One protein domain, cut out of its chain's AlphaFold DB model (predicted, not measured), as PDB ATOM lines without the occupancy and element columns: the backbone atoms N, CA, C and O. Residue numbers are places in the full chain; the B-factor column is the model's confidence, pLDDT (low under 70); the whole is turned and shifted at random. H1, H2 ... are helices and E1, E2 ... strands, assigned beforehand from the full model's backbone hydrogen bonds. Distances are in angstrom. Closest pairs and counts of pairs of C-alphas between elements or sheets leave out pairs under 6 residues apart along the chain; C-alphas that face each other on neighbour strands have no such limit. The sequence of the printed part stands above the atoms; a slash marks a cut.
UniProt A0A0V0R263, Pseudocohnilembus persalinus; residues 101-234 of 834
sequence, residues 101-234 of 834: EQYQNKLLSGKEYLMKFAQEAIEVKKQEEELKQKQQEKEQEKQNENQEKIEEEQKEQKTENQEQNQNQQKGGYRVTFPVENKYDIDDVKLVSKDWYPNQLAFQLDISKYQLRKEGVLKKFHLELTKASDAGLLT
ATOM      1  N   GLU A 101     155.379 197.938 208.269       91.94
ATOM      2  CA  GLU A 101     153.960 197.698 208.562       91.94
ATOM      3  C   GLU A 101     153.331 196.707 207.575       91.94
ATOM      4  O   GLU A 101     152.520 195.872 207.964       91.94
ATOM      5  N   GLN A 102     153.751 196.725 206.304       91.06
ATOM      6  CA  GLN A 102     153.271 195.773 205.296       91.06
ATOM      7  C   GLN A 102     153.662 194.337 205.656       91.06
ATOM      8  O   GLN A 102     152.867 193.410 205.505       91.06
ATOM      9  N   TYR A 103     154.878 194.150 206.169       92.00
ATOM     10  CA  TYR A 103     155.350 192.850 206.631       92.00
ATOM     11  C   TYR A 103     154.716 192.458 207.973       92.00
ATOM     12  O   TYR A 103     154.310 191.311 208.158       92.00
ATOM     13  N   GLN A 104     154.539 193.416 208.886       94.19
ATOM     14  CA  GLN A 104     153.836 193.193 210.148       94.19
ATOM     15  C   GLN A 104     152.392 192.730 209.920       94.19
ATOM     16  O   GLN A 104     151.965 191.755 210.531       94.19
ATOM     17  N   ASN A 105     151.655 193.374 209.012       92.75
ATOM     18  CA  ASN A 105     150.271 193.020 208.692       92.75
ATOM     19  C   ASN A 105     150.153 191.592 208.140       92.75
ATOM     20  O   ASN A 105     149.209 190.880 208.479       92.75
ATOM     21  N   LYS A 106     151.139 191.144 207.349       91.94
ATOM     22  CA  LYS A 106     151.236 189.744 206.909       91.94
ATOM     23  C   LYS A 106     151.383 188.796 208.103       91.94
ATOM     24  O   LYS A 106     150.670 187.809 208.182       91.94
ATOM     25  N   LEU A 107     152.256 189.108 209.062       92.56
ATOM     26  CA  LEU A 107     152.436 188.281 210.261       92.56
ATOM     27  C   LEU A 107     151.200 188.287 211.178       92.56
ATOM     28  O   LEU A 107     150.873 187.260 211.770       92.56
ATOM     29  N   LEU A 108     150.499 189.421 211.280       93.50
ATOM     30  CA  LEU A 108     149.283 189.564 212.086       93.50
ATOM     31  C   LEU A 108     148.098 188.753 211.544       93.50
ATOM     32  O   LEU A 108     147.233 188.383 212.335       93.50
ATOM     33  N   SER A 109     148.064 188.405 210.250       90.62
ATOM     34  CA  SER A 109     147.047 187.473 209.736       90.62
ATOM     35  C   SER A 109     147.275 186.020 210.185       90.62
ATOM     36  O   SER A 109     146.420 185.156 209.976       90.62
ATOM     37  N   GLY A 110     148.400 185.746 210.865       87.38
ATOM     38  CA  GLY A 110     148.627 184.542 211.657       87.38
ATOM     39  C   GLY A 110     148.465 183.266 210.838       87.38
ATOM     40  O   GLY A 110     149.272 182.975 209.952       87.38
ATOM     41  N   LYS A 111     147.404 182.502 211.126       82.81
ATOM     42  CA  LYS A 111     147.101 181.241 210.432       82.81
ATOM     43  C   LYS A 111     146.926 181.437 208.926       82.81
ATOM     44  O   LYS A 111     147.441 180.629 208.162       82.81
ATOM     45  N   GLU A 112     146.259 182.503 208.484       85.44
ATOM     46  CA  GLU A 112     146.057 182.757 207.050       85.44
ATOM     47  C   GLU A 112     147.400 182.910 206.326       85.44
ATOM     48  O   GLU A 112     147.594 182.372 205.236       85.44
ATOM     49  N   TYR A 113     148.359 183.588 206.960       87.00
ATOM     50  CA  TYR A 113     149.697 183.739 206.408       87.00
ATOM     51  C   TYR A 113     150.438 182.409 206.316       87.00
ATOM     52  O   TYR A 113     150.993 182.086 205.268       87.00
ATOM     53  N   LEU A 114     150.402 181.611 207.387       83.69
ATOM     54  CA  LEU A 114     151.026 180.288 207.412       83.69
ATOM     55  C   LEU A 114     150.432 179.358 206.338       83.69
ATOM     56  O   LEU A 114     151.178 178.665 205.642       83.69
ATOM     57  N   MET A 115     149.111 179.398 206.135       80.12
ATOM     58  CA  MET A 115     148.410 178.578 205.137       80.12
ATOM     59  C   MET A 115     148.848 178.862 203.695       80.12
ATOM     60  O   MET A 115     148.845 177.940 202.879       80.12
ATOM     61  N   LYS A 116     149.303 180.082 203.373       82.62
ATOM     62  CA  LYS A 116     149.841 180.398 202.033       82.62
ATOM     63  C   LYS A 116     151.050 179.529 201.696       82.62
ATOM     64  O   LYS A 116     151.141 178.990 200.597       82.62
ATOM     65  N   PHE A 117     151.941 179.298 202.660       80.50
ATOM     66  CA  PHE A 117     153.092 178.416 202.454       80.50
ATOM     67  C   PHE A 117     152.674 176.951 202.291       80.50
ATOM     68  O   PHE A 117     153.356 176.203 201.587       80.50
ATOM     69  N   ALA A 118     151.564 176.540 202.920       72.94
ATOM     70  CA  ALA A 118     151.020 175.190 202.778       72.94
ATOM     71  C   ALA A 118     150.510 174.953 201.363       72.94
ATOM     72  O   ALA A 118     150.906 173.986 200.715       72.94
ATOM     73  N   GLN A 119     149.695 175.883 200.869       73.81
ATOM     74  CA  GLN A 119     149.147 175.854 199.517       73.81
ATOM     75  C   GLN A 119     150.262 175.864 198.466       73.81
ATOM     76  O   GLN A 119     150.305 174.978 197.615       73.81
ATOM     77  N   GLU A 120     151.241 176.768 198.593       73.75
ATOM     78  CA  GLU A 120     152.400 176.800 197.694       73.75
ATOM     79  C   GLU A 120     153.211 175.491 197.734       73.75
ATOM     80  O   GLU A 120     153.870 175.124 196.763       73.75
ATOM     81  N   ALA A 121     153.295 174.810 198.880       69.94
ATOM     82  CA  ALA A 121     154.007 173.534 198.979       69.94
ATOM     83  C   ALA A 121     153.243 172.393 198.291       69.94
ATOM     84  O   ALA A 121     153.874 171.548 197.655       69.94
ATOM     85  N   ILE A 122     151.910 172.385 198.389       71.31
ATOM     86  CA  ILE A 122     151.040 171.434 197.682       71.31
ATOM     87  C   ILE A 122     151.160 171.637 196.169       71.31
ATOM     88  O   ILE A 122     151.343 170.671 195.432       71.31
ATOM     89  N   GLU A 123     151.128 172.886 195.707       73.38
ATOM     90  CA  GLU A 123     151.225 173.211 194.284       73.38
ATOM     91  C   GLU A 123     152.577 172.801 193.682       73.38
ATOM     92  O   GLU A 123     152.613 172.176 192.624       73.38
ATOM     93  N   VAL A 124     153.687 173.053 194.387       74.12
ATOM     94  CA  VAL A 124     155.019 172.596 193.949       74.12
ATOM     95  C   VAL A 124     155.083 171.071 193.856       74.12
ATOM     96  O   VAL A 124     155.612 170.552 192.878       74.12
ATOM     97  N   LYS A 125     154.511 170.337 194.822       73.12
ATOM     98  CA  LYS A 125     154.451 168.868 194.749       73.12
ATOM     99  C   LYS A 125     153.656 168.393 193.533       73.12
ATOM    100  O   LYS A 125     154.121 167.504 192.829       73.12
ATOM    101  N   LYS A 126     152.509 169.020 193.255       76.44
ATOM    102  CA  LYS A 126     151.692 168.712 192.076       76.44
ATOM    103  C   LYS A 126     152.474 168.944 190.778       76.44
ATOM    104  O   LYS A 126     152.490 168.078 189.912       76.44
ATOM    105  N   GLN A 127     153.191 170.063 190.674       75.88
ATOM    106  CA  GLN A 127     154.051 170.359 189.522       75.88
ATOM    107  C   GLN A 127     155.212 169.359 189.382       75.88
ATOM    108  O   GLN A 127     155.543 168.955 188.269       75.88
ATOM    109  N   GLU A 128     155.831 168.932 190.488       80.19
ATOM    110  CA  GLU A 128     156.882 167.904 190.474       80.19
ATOM    111  C   GLU A 128     156.352 166.532 190.030       80.19
ATOM    112  O   GLU A 128     157.052 165.807 189.321       80.19
ATOM    113  N   GLU A 129     155.135 166.163 190.433       81.81
ATOM    114  CA  GLU A 129     154.464 164.930 190.006       81.81
ATOM    115  C   GLU A 129     154.094 164.971 188.520       81.81
ATOM    116  O   GLU A 129     154.418 164.032 187.794       81.81
ATOM    117  N   GLU A 130     153.527 166.081 188.040       84.25
ATOM    118  CA  GLU A 130     153.245 166.297 186.615       84.25
ATOM    119  C   GLU A 130     154.529 166.261 185.766       84.25
ATOM    120  O   GLU A 130     154.548 165.695 184.673       84.25
ATOM    121  N   LEU A 131     155.635 166.831 186.263       83.75
ATOM    122  CA  LEU A 131     156.925 166.790 185.569       83.75
ATOM    123  C   LEU A 131     157.492 165.364 185.512       83.75
ATOM    124  O   LEU A 131     158.056 164.979 184.489       83.75
ATOM    125  N   LYS A 132     157.336 164.578 186.586       86.56
ATOM    126  CA  LYS A 132     157.737 163.162 186.618       86.56
ATOM    127  C   LYS A 132     156.904 162.320 185.658       86.56
ATOM    128  O   LYS A 132     157.486 161.508 184.950       86.56
ATOM    129  N   GLN A 133     155.591 162.543 185.590       83.62
ATOM    130  CA  GLN A 133     154.716 161.875 184.619       83.62
ATOM    131  C   GLN A 133     155.144 162.198 183.185       83.62
ATOM    132  O   GLN A 133     155.425 161.284 182.419       83.62
ATOM    133  N   LYS A 134     155.359 163.479 182.860       85.88
ATOM    134  CA  LYS A 134     155.857 163.896 181.535       85.88
ATOM    135  C   LYS A 134     157.241 163.332 181.195       85.88
ATOM    136  O   LYS A 134     157.555 163.135 180.024       85.88
ATOM    137  N   GLN A 135     158.108 163.124 182.189       81.56
ATOM    138  CA  GLN A 135     159.409 162.478 181.983       81.56
ATOM    139  C   GLN A 135     159.260 160.978 181.721       81.56
ATOM    140  O   GLN A 135     159.923 160.472 180.821       81.56
ATOM    141  N   GLN A 136     158.369 160.295 182.445       80.69
ATOM    142  CA  GLN A 136     158.068 158.878 182.230       80.69
ATOM    143  C   GLN A 136     157.411 158.627 180.868       80.69
ATOM    144  O   GLN A 136     157.809 157.694 180.180       80.69
ATOM    145  N   GLU A 137     156.481 159.485 180.444       82.31
ATOM    146  CA  GLU A 137     155.862 159.424 179.112       82.31
ATOM    147  C   GLU A 137     156.910 159.598 178.005       82.31
ATOM    148  O   GLU A 137     156.976 158.788 177.087       82.31
ATOM    149  N   LYS A 138     157.817 160.578 178.135       81.06
ATOM    150  CA  LYS A 138     158.925 160.769 177.180       81.06
ATOM    151  C   LYS A 138     159.936 159.624 177.172       81.06
ATOM    152  O   LYS A 138     160.557 159.364 176.143       81.06
ATOM    153  N   GLU A 139     160.174 158.980 178.313       78.56
ATOM    154  CA  GLU A 139     161.021 157.787 178.385       78.56
ATOM    155  C   GLU A 139     160.338 156.578 177.736       78.56
ATOM    156  O   GLU A 139     161.013 155.831 177.033       78.56
ATOM    157  N   GLN A 140     159.019 156.423 177.897       75.00
ATOM    158  CA  GLN A 140     158.231 155.395 177.211       75.00
ATOM    159  C   GLN A 140     158.158 155.628 175.699       75.00
ATOM    160  O   GLN A 140     158.365 154.683 174.945       75.00
ATOM    161  N   GLU A 141     157.955 156.863 175.235       75.69
ATOM    162  CA  GLU A 141     157.999 157.201 173.803       75.69
ATOM    163  C   GLU A 141     159.369 156.877 173.195       75.69
ATOM    164  O   GLU A 141     159.444 156.215 172.166       75.69
ATOM    165  N   LYS A 142     160.466 157.243 173.873       74.38
ATOM    166  CA  LYS A 142     161.826 156.892 173.426       74.38
ATOM    167  C   LYS A 142     162.108 155.394 173.458       74.38
ATOM    168  O   LYS A 142     162.887 154.910 172.641       74.38
ATOM    169  N   GLN A 143     161.545 154.667 174.424       68.06
ATOM    170  CA  GLN A 143     161.658 153.210 174.467       68.06
ATOM    171  C   GLN A 143     160.895 152.576 173.309       68.06
ATOM    172  O   GLN A 143     161.472 151.717 172.656       68.06
ATOM    173  N   ASN A 144     159.689 153.052 172.995       68.00
ATOM    174  CA  ASN A 144     158.901 152.573 171.861       68.00
ATOM    175  C   ASN A 144     159.572 152.901 170.513       68.00
ATOM    176  O   ASN A 144     159.697 152.010 169.682       68.00
ATOM    177  N   GLU A 145     160.110 154.114 170.322       65.12
ATOM    178  CA  GLU A 145     160.881 154.479 169.116       65.12
ATOM    179  C   GLU A 145     162.160 153.638 168.958       65.12
ATOM    180  O   GLU A 145     162.547 153.273 167.847       65.12
ATOM    181  N   ASN A 146     162.842 153.318 170.064       59.34
ATOM    182  CA  ASN A 146     163.989 152.412 170.032       59.34
ATOM    183  C   ASN A 146     163.564 150.961 169.793       59.34
ATOM    184  O   ASN A 146     164.321 150.225 169.174       59.34
ATOM    185  N   GLN A 147     162.388 150.537 170.257       59.38
ATOM    186  CA  GLN A 147     161.870 149.190 170.023       59.38
ATOM    187  C   GLN A 147     161.463 149.002 168.556       59.38
ATOM    188  O   GLN A 147     161.808 147.979 167.978       59.38
ATOM    189  N   GLU A 148     160.865 150.017 167.924       59.25
ATOM    190  CA  GLU A 148     160.594 150.031 166.478       59.25
ATOM    191  C   GLU A 148     161.892 150.029 165.648       59.25
ATOM    192  O   GLU A 148     162.002 149.271 164.686       59.25
ATOM    193  N   LYS A 149     162.927 150.778 166.061       56.62
ATOM    194  CA  LYS A 149     164.257 150.725 165.416       56.62
ATOM    195  C   LYS A 149     164.970 149.389 165.613       56.62
ATOM    196  O   LYS A 149     165.626 148.907 164.696       56.62
ATOM    197  N   ILE A 150     164.833 148.775 166.787       56.78
ATOM    198  CA  ILE A 150     165.400 147.456 167.082       56.78
ATOM    199  C   ILE A 150     164.634 146.359 166.328       56.78
ATOM    200  O   ILE A 150     165.259 145.396 165.906       56.78
ATOM    201  N   GLU A 151     163.326 146.484 166.095       54.41
ATOM    202  CA  GLU A 151     162.567 145.544 165.254       54.41
ATOM    203  C   GLU A 151     162.861 145.711 163.750       54.41
ATOM    204  O   GLU A 151     162.823 144.720 163.013       54.41
ATOM    205  N   GLU A 152     163.235 146.913 163.292       53.22
ATOM    206  CA  GLU A 152     163.788 147.123 161.944       53.22
ATOM    207  C   GLU A 152     165.226 146.587 161.806       53.22
ATOM    208  O   GLU A 152     165.546 145.970 160.788       53.22
ATOM    209  N   GLU A 153     166.072 146.718 162.834       49.69
ATOM    210  CA  GLU A 153     167.454 146.207 162.827       49.69
ATOM    211  C   GLU A 153     167.550 144.692 163.120       49.69
ATOM    212  O   GLU A 153     168.436 144.021 162.598       49.69
ATOM    213  N   GLN A 154     166.605 144.085 163.851       48.06
ATOM    214  CA  GLN A 154     166.584 142.638 164.147       48.06
ATOM    215  C   GLN A 154     166.087 141.752 162.988       48.06
ATOM    216  O   GLN A 154     165.993 140.527 163.135       48.06
ATOM    217  N   LYS A 155     165.836 142.326 161.803       48.16
ATOM    218  CA  LYS A 155     165.739 141.558 160.549       48.16
ATOM    219  C   LYS A 155     167.082 141.311 159.865       48.16
ATOM    220  O   LYS A 155     167.123 140.489 158.948       48.16
ATOM    221  N   GLU A 156     168.177 141.890 160.348       47.81
ATOM    222  CA  GLU A 156     169.516 141.537 159.894       47.81
ATOM    223  C   GLU A 156     170.411 141.133 161.071       47.81
ATOM    224  O   GLU A 156     170.711 141.906 161.967       47.81
ATOM    225  N   GLN A 157     170.895 139.892 160.983       43.22
ATOM    226  CA  GLN A 157     172.006 139.303 161.741       43.22
ATOM    227  C   GLN A 157     171.663 138.592 163.060       43.22
ATOM    228  O   GLN A 157     171.611 139.130 164.161       43.22
ATOM    229  N   LYS A 158     171.534 137.270 162.894       37.47
ATOM    230  CA  LYS A 158     171.759 136.246 163.912       37.47
ATOM    231  C   LYS A 158     173.263 136.032 164.144       37.47
ATOM    232  O   LYS A 158     174.033 136.027 163.186       37.47
ATOM    233  N   THR A 159     173.556 135.562 165.362       32.50
ATOM    234  CA  THR A 159     174.698 134.730 165.815       32.50
ATOM    235  C   THR A 159     175.977 135.462 166.239       32.50
ATOM    236  O   THR A 159     176.723 135.925 165.396       32.50
ATOM    237  N   GLU A 160     176.281 135.468 167.544       33.12
ATOM    238  CA  GLU A 160     177.284 134.580 168.169       33.12
ATOM    239  C   GLU A 160     177.315 134.739 169.709       33.12
ATOM    240  O   GLU A 160     177.197 135.831 170.256       33.12
ATOM    241  N   ASN A 161     177.422 133.595 170.397       30.27
ATOM    242  CA  ASN A 161     177.704 133.432 171.834       30.27
ATOM    243  C   ASN A 161     179.182 133.805 172.093       30.27
ATOM    244  O   ASN A 161     179.985 133.661 171.184       30.27
ATOM    245  N   GLN A 162     179.694 134.206 173.258       29.09
ATOM    246  CA  GLN A 162     179.501 133.792 174.651       29.09
ATOM    247  C   GLN A 162     180.442 134.721 175.460       29.09
ATOM    248  O   GLN A 162     181.550 134.930 174.987       29.09
ATOM    249  N   GLU A 163     180.079 135.234 176.644       29.55
ATOM    250  CA  GLU A 163     180.981 135.274 177.817       29.55
ATOM    251  C   GLU A 163     180.365 135.944 179.061       29.55
ATOM    252  O   GLU A 163     179.666 136.951 179.024       29.55
ATOM    253  N   GLN A 164     180.656 135.274 180.171       30.08
ATOM    254  CA  GLN A 164     180.596 135.599 181.594       30.08
ATOM    255  C   GLN A 164     180.356 137.069 182.005       30.08
ATOM    256  O   GLN A 164     181.163 137.950 181.738       30.08
ATOM    257  N   ASN A 165     179.358 137.291 182.869       29.03
ATOM    258  CA  ASN A 165     179.631 137.629 184.272       29.03
ATOM    259  C   ASN A 165     178.352 137.696 185.114       29.03
ATOM    260  O   ASN A 165     177.374 138.362 184.782       29.03
ATOM    261  N   GLN A 166     178.406 137.014 186.256       35.16
ATOM    262  CA  GLN A 166     177.474 137.175 187.360       35.16
ATOM    263  C   GLN A 166     177.619 138.586 187.932       35.16
ATOM    264  O   GLN A 166     178.669 138.941 188.459       35.16
ATOM    265  N   ASN A 167     176.555 139.381 187.861       30.95
ATOM    266  CA  ASN A 167     176.290 140.460 188.802       30.95
ATOM    267  C   ASN A 167     174.835 140.914 188.658       30.95
ATOM    268  O   ASN A 167     174.315 140.979 187.551       30.95
ATOM    269  N   GLN A 168     174.244 141.321 189.787       31.41
ATOM    270  CA  GLN A 168     172.920 141.943 189.961       31.41
ATOM    271  C   GLN A 168     171.759 141.010 190.352       31.41
ATOM    272  O   GLN A 168     170.837 140.760 189.587       31.41
ATOM    273  N   GLN A 169     171.690 140.677 191.643       29.55
ATOM    274  CA  GLN A 169     170.418 140.775 192.364       29.55
ATOM    275  C   GLN A 169     170.386 142.120 193.099       29.55
ATOM    276  O   GLN A 169     170.760 142.238 194.263       29.55
ATOM    277  N   LYS A 170     169.937 143.171 192.400       29.64
ATOM    278  CA  LYS A 170     169.417 144.387 193.041       29.64
ATOM    279  C   LYS A 170     167.972 144.122 193.462       29.64
ATOM    280  O   LYS A 170     167.034 144.596 192.836       29.64
ATOM    281  N   GLY A 171     167.804 143.373 194.546       28.56
ATOM    282  CA  GLY A 171     166.560 143.314 195.315       28.56
ATOM    283  C   GLY A 171     166.558 144.378 196.409       28.56
ATOM    284  O   GLY A 171     166.427 144.061 197.585       28.56
ATOM    285  N   GLY A 172     166.797 145.639 196.046       23.42
ATOM    286  CA  GLY A 172     166.655 146.746 196.983       23.42
ATOM    287  C   GLY A 172     165.187 147.124 197.064       23.42
ATOM    288  O   GLY A 172     164.719 147.888 196.222       23.42
ATOM    289  N   TYR A 173     164.468 146.608 198.063       25.52
ATOM    290  CA  TYR A 173     163.210 147.207 198.495       25.52
ATOM    291  C   TYR A 173     163.478 148.692 198.734       25.52
ATOM    292  O   TYR A 173     164.173 149.075 199.677       25.52
ATOM    293  N   ARG A 174     162.974 149.544 197.841       23.05
ATOM    294  CA  ARG A 174     162.937 150.978 198.085       23.05
ATOM    295  C   ARG A 174     161.883 151.154 199.169       23.05
ATOM    296  O   ARG A 174     160.698 151.224 198.873       23.05
ATOM    297  N   VAL A 175     162.320 151.146 200.427       24.58
ATOM    298  CA  VAL A 175     161.503 151.603 201.549       24.58
ATOM    299  C   VAL A 175     161.213 153.071 201.264       24.58
ATOM    300  O   VAL A 175     162.028 153.956 201.519       24.58
ATOM    301  N   THR A 176     160.075 153.333 200.634       22.47
ATOM    302  CA  THR A 176     159.437 154.637 200.706       22.47
ATOM    303  C   THR A 176     159.071 154.817 202.165       22.47
ATOM    304  O   THR A 176     158.113 154.216 202.639       22.47
ATOM    305  N   PHE A 177     159.863 155.598 202.895       24.73
ATOM    306  CA  PHE A 177     159.383 156.154 204.148       24.73
ATOM    307  C   PHE A 177     158.153 156.993 203.789       24.73
ATOM    308  O   PHE A 177     158.300 157.948 203.015       24.73
ATOM    309  N   PRO A 178     156.948 156.660 204.279       27.38
ATOM    310  CA  PRO A 178     155.890 157.645 204.271       27.38
ATOM    311  C   PRO A 178     156.413 158.787 205.138       27.38
ATOM    312  O   PRO A 178     156.684 158.614 206.326       27.38
ATOM    313  N   VAL A 179     156.649 159.954 204.537       35.00
ATOM    314  CA  VAL A 179     156.771 161.179 205.323       35.00
ATOM    315  C   VAL A 179     155.352 161.476 205.782       35.00
ATOM    316  O   VAL A 179     154.631 162.240 205.147       35.00
ATOM    317  N   GLU A 180     154.916 160.784 206.831       33.69
ATOM    318  CA  GLU A 180     153.766 161.217 207.606       33.69
ATOM    319  C   GLU A 180     154.102 162.632 208.083       33.69
ATOM    320  O   GLU A 180     155.071 162.844 208.819       33.69
ATOM    321  N   ASN A 181     153.359 163.628 207.592       42.28
ATOM    322  CA  ASN A 181     153.344 164.949 208.204       42.28
ATOM    323  C   ASN A 181     152.898 164.733 209.653       42.28
ATOM    324  O   ASN A 181     151.716 164.548 209.914       42.28
ATOM    325  N   LYS A 182     153.848 164.701 210.590       43.22
ATOM    326  CA  LYS A 182     153.549 164.487 212.011       43.22
ATOM    327  C   LYS A 182     152.873 165.702 212.659       43.22
ATOM    328  O   LYS A 182     152.420 165.598 213.792       43.22
ATOM    329  N   TYR A 183     152.822 166.827 211.945       49.16
ATOM    330  CA  TYR A 183     152.202 168.069 212.382       49.16
ATOM    331  C   TYR A 183     151.249 168.567 211.309       49.16
ATOM    332  O   TYR A 183     151.638 168.753 210.149       49.16
ATOM    333  N   ASP A 184     150.009 168.791 211.721       58.09
ATOM    334  CA  ASP A 184     149.087 169.597 210.952       58.09
ATOM    335  C   ASP A 184     149.493 171.067 211.119       58.09
ATOM    336  O   ASP A 184     149.820 171.525 212.218       58.09
ATOM    337  N   ILE A 185     149.495 171.833 210.028       63.03
ATOM    338  CA  ILE A 185     149.698 173.284 210.116       63.03
ATOM    339  C   ILE A 185     148.620 173.936 210.989       63.03
ATOM    340  O   ILE A 185     148.849 175.006 211.555       63.03
ATOM    341  N   ASP A 186     147.477 173.263 211.134       63.38
ATOM    342  CA  ASP A 186     146.387 173.656 212.011       63.38
ATOM    343  C   ASP A 186     146.793 173.781 213.489       63.38
ATOM    344  O   ASP A 186     146.195 174.595 214.200       63.38
ATOM    345  N   ASP A 187     147.849 173.088 213.931       69.00
ATOM    346  CA  ASP A 187     148.349 173.149 215.310       69.00
ATOM    347  C   ASP A 187     149.376 174.273 215.541       69.00
ATOM    348  O   ASP A 187     149.690 174.622 216.684       69.00
ATOM    349  N   VAL A 188     149.900 174.887 214.473       78.94
ATOM    350  CA  VAL A 188     150.942 175.916 214.569       78.94
ATOM    351  C   VAL A 188     150.320 177.300 214.736       78.94
ATOM    352  O   VAL A 188     149.694 177.851 213.829       78.94
ATOM    353  N   LYS A 189     150.561 177.919 215.894       85.06
ATOM    354  CA  LYS A 189     150.049 179.256 216.218       85.06
ATOM    355  C   LYS A 189     151.150 180.303 216.127       85.06
ATOM    356  O   LYS A 189     152.106 180.269 216.899       85.06
ATOM    357  N   LEU A 190     150.993 181.239 215.189       91.12
ATOM    358  CA  LEU A 190     151.759 182.485 215.125       91.12
ATOM    359  C   LEU A 190     150.967 183.582 215.840       91.12
ATOM    360  O   LEU A 190     149.881 183.946 215.395       91.12
ATOM    361  N   VAL A 191     151.502 184.090 216.949       92.19
ATOM    362  CA  VAL A 191     150.786 185.003 217.847       92.19
ATOM    363  C   VAL A 191     151.648 186.220 218.155       92.19
ATOM    364  O   VAL A 191     152.791 186.076 218.593       92.19
ATOM    365  N   SER A 192     151.092 187.417 217.957       95.06
ATOM    366  CA  SER A 192     151.701 188.659 218.441       95.06
ATOM    367  C   SER A 192     151.476 188.831 219.945       95.06
ATOM    368  O   SER A 192     150.487 188.344 220.494       95.06
ATOM    369  N   LYS A 193     152.399 189.506 220.631       94.25
ATOM    370  CA  LYS A 193     152.328 189.756 222.072       94.25
ATOM    371  C   LYS A 193     151.958 191.206 222.362       94.25
ATOM    372  O   LYS A 193     152.660 192.133 221.969       94.25
ATOM    373  N   ASP A 194     150.870 191.372 223.101       93.50
ATOM    374  CA  ASP A 194     150.263 192.646 223.494       93.50
ATOM    375  C   ASP A 194     151.103 193.454 224.494       93.50
ATOM    376  O   ASP A 194     151.025 194.682 224.527       93.50
ATOM    377  N   TRP A 195     151.933 192.786 225.296       94.50
ATOM    378  CA  TRP A 195     152.882 193.439 226.194       94.50
ATOM    379  C   TRP A 195     154.038 194.123 225.459       94.50
ATOM    380  O   TRP A 195     154.697 194.987 226.041       94.50
ATOM    381  N   TYR A 196     154.299 193.765 224.197       95.88
ATOM    382  CA  TYR A 196     155.326 194.421 223.395       95.88
ATOM    383  C   TYR A 196     154.719 195.612 222.634       95.88
ATOM    384  O   TYR A 196     153.715 195.443 221.932       95.88
ATOM    385  N   PRO A 197     155.320 196.817 222.705       93.44
ATOM    386  CA  PRO A 197     154.777 198.005 222.052       93.44
ATOM    387  C   PRO A 197     154.479 197.803 220.562       93.44
ATOM    388  O   PRO A 197     155.268 197.203 219.830       93.44
ATOM    389  N   ASN A 198     153.344 198.339 220.109       92.38
ATOM    390  CA  ASN A 198     152.885 198.272 218.717       92.38
ATOM    391  C   ASN A 198     152.722 196.846 218.159       92.38
ATOM    392  O   ASN A 198     152.707 196.687 216.942       92.38
ATOM    393  N   GLN A 199     152.606 195.814 219.010       93.50
ATOM    394  CA  GLN A 199     152.412 194.416 218.585       93.50
ATOM    395  C   GLN A 199     153.511 193.912 217.630       93.50
ATOM    396  O   GLN A 199     153.244 193.198 216.658       93.50
ATOM    397  N   LEU A 200     154.759 194.316 217.887       95.50
ATOM    398  CA  LEU A 200     155.910 193.990 217.038       95.50
ATOM    399  C   LEU A 200     156.606 192.672 217.409       95.50
ATOM    400  O   LEU A 200     157.434 192.209 216.628       95.50
ATOM    401  N   ALA A 201     156.310 192.066 218.562       96.75
ATOM    402  CA  ALA A 201     156.905 190.794 218.981       96.75
ATOM    403  C   ALA A 201     155.967 189.616 218.712       96.75
ATOM    404  O   ALA A 201     154.793 189.660 219.069       96.75
ATOM    405  N   PHE A 202     156.507 188.545 218.134       96.44
ATOM    406  CA  PHE A 202     155.763 187.365 217.705       96.44
ATOM    407  C   PHE A 202     156.349 186.084 218.305       96.44
ATOM    408  O   PHE A 202     157.567 185.952 218.461       96.44
ATOM    409  N   GLN A 203     155.469 185.129 218.610       94.62
ATOM    410  CA  GLN A 203     155.793 183.760 219.007       94.62
ATOM    411  C   GLN A 203     155.194 182.778 218.012       94.62
ATOM    412  O   GLN A 203     154.043 182.927 217.609       94.62
ATOM    413  N   LEU A 204     155.964 181.751 217.685       90.75
ATOM    414  CA  LEU A 204     155.484 180.534 217.059       90.75
ATOM    415  C   LEU A 204     155.613 179.408 218.090       90.75
ATOM    416  O   LEU A 204     156.722 179.161 218.571       90.75
ATOM    417  N   ASP A 205     154.512 178.732 218.419       84.88
ATOM    418  CA  ASP A 205     154.444 177.690 219.466       84.88
ATOM    419  C   ASP A 205     155.106 176.354 219.062       84.88
ATOM    420  O   ASP A 205     154.632 175.268 219.377       84.88
ATOM    421  N   ILE A 206     156.233 176.429 218.355       85.31
ATOM    422  CA  ILE A 206     157.077 175.299 217.969       85.31
ATOM    423  C   ILE A 206     158.546 175.657 218.176       85.31
ATOM    424  O   ILE A 206     158.946 176.822 218.118       85.31
ATOM    425  N   SER A 207     159.387 174.646 218.360       83.62
ATOM    426  CA  SER A 207     160.831 174.833 218.468       83.62
ATOM    427  C   SER A 207     161.485 175.154 217.120       83.62
ATOM    428  O   SER A 207     161.016 174.773 216.045       83.62
ATOM    429  N   LYS A 208     162.671 175.775 217.172       80.69
ATOM    430  CA  LYS A 208     163.504 176.046 215.982       80.69
ATOM    431  C   LYS A 208     163.831 174.778 215.180       80.69
ATOM    432  O   LYS A 208     164.009 174.845 213.967       80.69
ATOM    433  N   TYR A 209     163.945 173.635 215.854       75.69
ATOM    434  CA  TYR A 209     164.217 172.352 215.211       75.69
ATOM    435  C   TYR A 209     163.016 171.865 214.389       75.69
ATOM    436  O   TYR A 209     163.199 171.501 213.229       75.69
ATOM    437  N   GLN A 210     161.806 171.932 214.955       74.69
ATOM    438  CA  GLN A 210     160.558 171.600 214.252       74.69
ATOM    439  C   GLN A 210     160.360 172.515 213.035       74.69
ATOM    440  O   GLN A 210     160.181 172.033 211.921       74.69
ATOM    441  N   LEU A 211     160.559 173.829 213.210       78.94
ATOM    442  CA  LEU A 211     160.474 174.815 212.124       78.94
ATOM    443  C   LEU A 211     161.426 174.511 210.943       78.94
ATOM    444  O   LEU A 211     161.115 174.831 209.799       78.94
ATOM    445  N   ARG A 212     162.595 173.903 211.199       71.56
ATOM    446  CA  ARG A 212     163.616 173.609 210.174       71.56
ATOM    447  C   ARG A 212     163.375 172.315 209.399       71.56
ATOM    448  O   ARG A 212     163.725 172.255 208.219       71.56
ATOM    449  N   LYS A 213     162.879 171.263 210.058       64.56
ATOM    450  CA  LYS A 213     162.852 169.908 209.483       64.56
ATOM    451  C   LYS A 213     161.618 169.603 208.630       64.56
ATOM    452  O   LYS A 213     161.653 168.623 207.891       64.56
ATOM    453  N   GLU A 214     160.570 170.419 208.686       58.88
ATOM    454  CA  GLU A 214     159.238 170.010 208.220       58.88
ATOM    455  C   GLU A 214     158.722 170.809 207.017       58.88
ATOM    456  O   GLU A 214     158.905 172.022 206.926       58.88
ATOM    457  N   GLY A 215     158.070 170.106 206.082       64.31
ATOM    458  CA  GLY A 215     157.738 170.547 204.720       64.31
ATOM    459  C   GLY A 215     157.320 172.013 204.560       64.31
ATOM    460  O   GLY A 215     158.105 172.828 204.077       64.31
ATOM    461  N   VAL A 216     156.079 172.347 204.926       64.50
ATOM    462  CA  VAL A 216     155.494 173.690 204.746       64.50
ATOM    463  C   VAL A 216     156.234 174.759 205.557       64.50
ATOM    464  O   VAL A 216     156.508 175.860 205.071       64.50
ATOM    465  N   LEU A 217     156.610 174.409 206.786       75.12
ATOM    466  CA  LEU A 217     157.269 175.297 207.740       75.12
ATOM    467  C   LEU A 217     158.689 175.675 207.303       75.12
ATOM    468  O   LEU A 217     159.150 176.767 207.623       75.12
ATOM    469  N   LYS A 218     159.354 174.849 206.486       79.94
ATOM    470  CA  LYS A 218     160.670 175.157 205.908       79.94
ATOM    471  C   LYS A 218     160.644 176.386 204.992       79.94
ATOM    472  O   LYS A 218     161.595 177.169 205.004       79.94
ATOM    473  N   LYS A 219     159.573 176.589 204.210       81.81
ATOM    474  CA  LYS A 219     159.428 177.793 203.370       81.81
ATOM    475  C   LYS A 219     159.248 179.042 204.233       81.81
ATOM    476  O   LYS A 219     159.936 180.036 204.008       81.81
ATOM    477  N   PHE A 220     158.404 178.957 205.260       86.56
ATOM    478  CA  PHE A 220     158.229 180.041 206.226       86.56
ATOM    479  C   PHE A 220     159.527 180.333 206.999       86.56
ATOM    480  O   PHE A 220     159.914 181.488 207.161       86.56
ATOM    481  N   HIS A 221     160.277 179.299 207.391       88.44
ATOM    482  CA  HIS A 221     161.600 179.442 207.998       88.44
ATOM    483  C   HIS A 221     162.564 180.235 207.110       88.44
ATOM    484  O   HIS A 221     163.239 181.142 207.601       88.44
ATOM    485  N   LEU A 222     162.619 179.900 205.815       88.44
ATOM    486  CA  LEU A 222     163.459 180.594 204.842       88.44
ATOM    487  C   LEU A 222     163.050 182.062 204.706       88.44
ATOM    488  O   LEU A 222     163.920 182.927 204.644       88.44
ATOM    489  N   GLU A 223     161.750 182.354 204.699       88.94
ATOM    490  CA  GLU A 223     161.269 183.732 204.688       88.94
ATOM    491  C   GLU A 223     161.699 184.500 205.942       88.94
ATOM    492  O   GLU A 223     162.261 185.586 205.821       88.94
ATOM    493  N   LEU A 224     161.533 183.917 207.134       91.31
ATOM    494  CA  LEU A 224     161.996 184.530 208.381       91.31
ATOM    495  C   LEU A 224     163.512 184.765 208.379       91.31
ATOM    496  O   LEU A 224     163.983 185.726 208.979       91.31
ATOM    497  N   THR A 225     164.291 183.876 207.756       91.31
ATOM    498  CA  THR A 225     165.742 184.064 207.602       91.31
ATOM    499  C   THR A 225     166.034 185.238 206.669       91.31
ATOM    500  O   THR A 225     166.764 186.139 207.065       91.31
ATOM    501  N   LYS A 226     165.386 185.313 205.498       91.38
ATOM    502  CA  LYS A 226     165.526 186.453 204.573       91.38
ATOM    503  C   LYS A 226     165.129 187.781 205.216       91.38
ATOM    504  O   LYS A 226     165.844 188.765 205.073       91.38
ATOM    505  N   ALA A 227     164.016 187.802 205.948       91.88
ATOM    506  CA  ALA A 227     163.570 188.977 206.687       91.88
ATOM    507  C   ALA A 227     164.587 189.380 207.767       91.88
ATOM    508  O   ALA A 227     164.845 190.566 207.959       91.88
ATOM    509  N   SER A 228     165.203 188.404 208.441       91.38
ATOM    510  CA  SER A 228     166.250 188.663 209.432       91.38
ATOM    511  C   SER A 228     167.532 189.216 208.811       91.38
ATOM    512  O   SER A 228     168.148 190.113 209.383       91.38
ATOM    513  N   ASP A 229     167.936 188.697 207.654       88.31
ATOM    514  CA  ASP A 229     169.125 189.157 206.932       88.31
ATOM    515  C   ASP A 229     168.924 190.566 206.362       88.31
ATOM    516  O   ASP A 229     169.845 191.379 206.370       88.31
ATOM    517  N   ALA A 230     167.696 190.886 205.950       87.38
ATOM    518  CA  ALA A 230     167.298 192.215 205.502       87.38
ATOM    519  C   ALA A 230     167.122 193.245 206.638       87.38
ATOM    520  O   ALA A 230     166.866 194.413 206.355       87.38
ATOM    521  N   GLY A 231     167.194 192.829 207.910       88.81
ATOM    522  CA  GLY A 231     166.938 193.693 209.069       88.81
ATOM    523  C   GLY A 231     165.458 194.016 209.325       88.81
ATOM    524  O   GLY A 231     165.156 194.848 210.179       88.81
ATOM    525  N   LEU A 232     164.522 193.363 208.622       89.69
ATOM    526  CA  LEU A 232     163.072 193.519 208.825       89.69
ATOM    527  C   LEU A 232     162.589 192.912 210.143       89.69
ATOM    528  O   LEU A 232     161.600 193.371 210.712       89.69
ATOM    529  N   LEU A 233     163.274 191.880 210.628       92.69
ATOM    530  CA  LEU A 233     163.024 191.295 211.937       92.69
ATOM    531  C   LEU A 233     164.330 190.925 212.630       92.69
ATOM    532  O   LEU A 233     165.342 190.667 211.983       92.69
ATOM    533  N   THR A 234     164.270 190.801 213.949       92.75
ATOM    534  CA  THR A 234     165.366 190.297 214.772       92.75
ATOM    535  C   THR A 234     164.874 189.121 215.604       92.75
ATOM    536  O   THR A 234     163.895 189.224 216.347       92.75
TER     537      THR A 234
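AT A GLANCE: This is residues 101 to 234 of the 834 residues of a protein of Pseudocohnilembus persalinus (UniProt A0A0V0R263). Look first for a small compact body at one end, made of the strand hairpin E1 and E2, the short helices H1 and H3, helix H4 and the first turns of H2. From it one very long helix sticks out, with residues 123 to 153 of H2 standing free, and a long stretch with no named element, residues 154 to 189, free up to residue 178, leads back to the body. The printed part has 134 residues with four named helices and two named strands, in the order H1, H2, E1, E2, H3, H4; the sheet's order is E1 - E2, antiparallel, and the class is mostly helix. The whole is extended, with a radius of gyration of the C-alphas of 26.4 A and spans of 87 by 30 by 27 A, the arm making the length.

HOW THE PARTS SIT: Begin at the sheet, where E1, residues 190 to 192, and E2, residues 201 to 207, are a hairpin of antiparallel strands at 152 degrees. Across it, N 191 and O 203 are 2.9 A apart and N 203 and O 191 are 2.8 A apart, both within hydrogen-bond range. Next look at H1, residues 101 to 108, whose closest C-alpha pair with E1 is Leu 108 and Ser 192, 6.9 A apart. H2, residues 111 to 153, is close to H1 but not clearly touching, about perpendicular at 86 degrees, with the C-alphas of Lys 106 and Tyr 113 closest at 6.2 A. H4, residues 215 to 229, touches H2 at a steep tilt of 63 degrees, opposite ways; H2 does this with residues 114 to 121 alone, and the closest C-alphas are those of Ala 118 and Val 216, 5.1 A apart. H3, residues 208 to 213, and H4 touch only at the corner, closest at the C-alphas of Arg 212 and Lys 218, 5.4 A apart. H2 and H3 are apart. In H1 and H3 every O i to N i+4 pair is within hydrogen-bond range; in H2 38 of 39 are, and in H4 9 of 11.

IN THESE COORDINATES: Find C-alpha 201 at (156.905, 190.794, 218.981); from there E2 runs 16.4 A to C-alpha 207. H2 begins at C-alpha 111, (147.101, 181.241, 210.432), and runs 62.5 A to C-alpha 153 at (167.454, 146.207, 162.827). H4 spans 21.9 A and ends at C-alpha 229, (169.125, 189.157, 206.932). H1, H3 and E1 are shorter, at 10.0 A, 9.0 A and 7.0 A.

THE WHOLE: The two C-alphas farthest apart, those of Thr 159 and Trp 195, are 87.0 A from each other. Without the free residues 123 to 178, the body spans 40 by 24 by 22 A. The printed part has no cut. The link from H2 to E1, 36 residues, is long. The mean pLDDT of the printed part is 70.1; look for values under 70 at residue 121, residues 143 to 187 and residues 213 to 216.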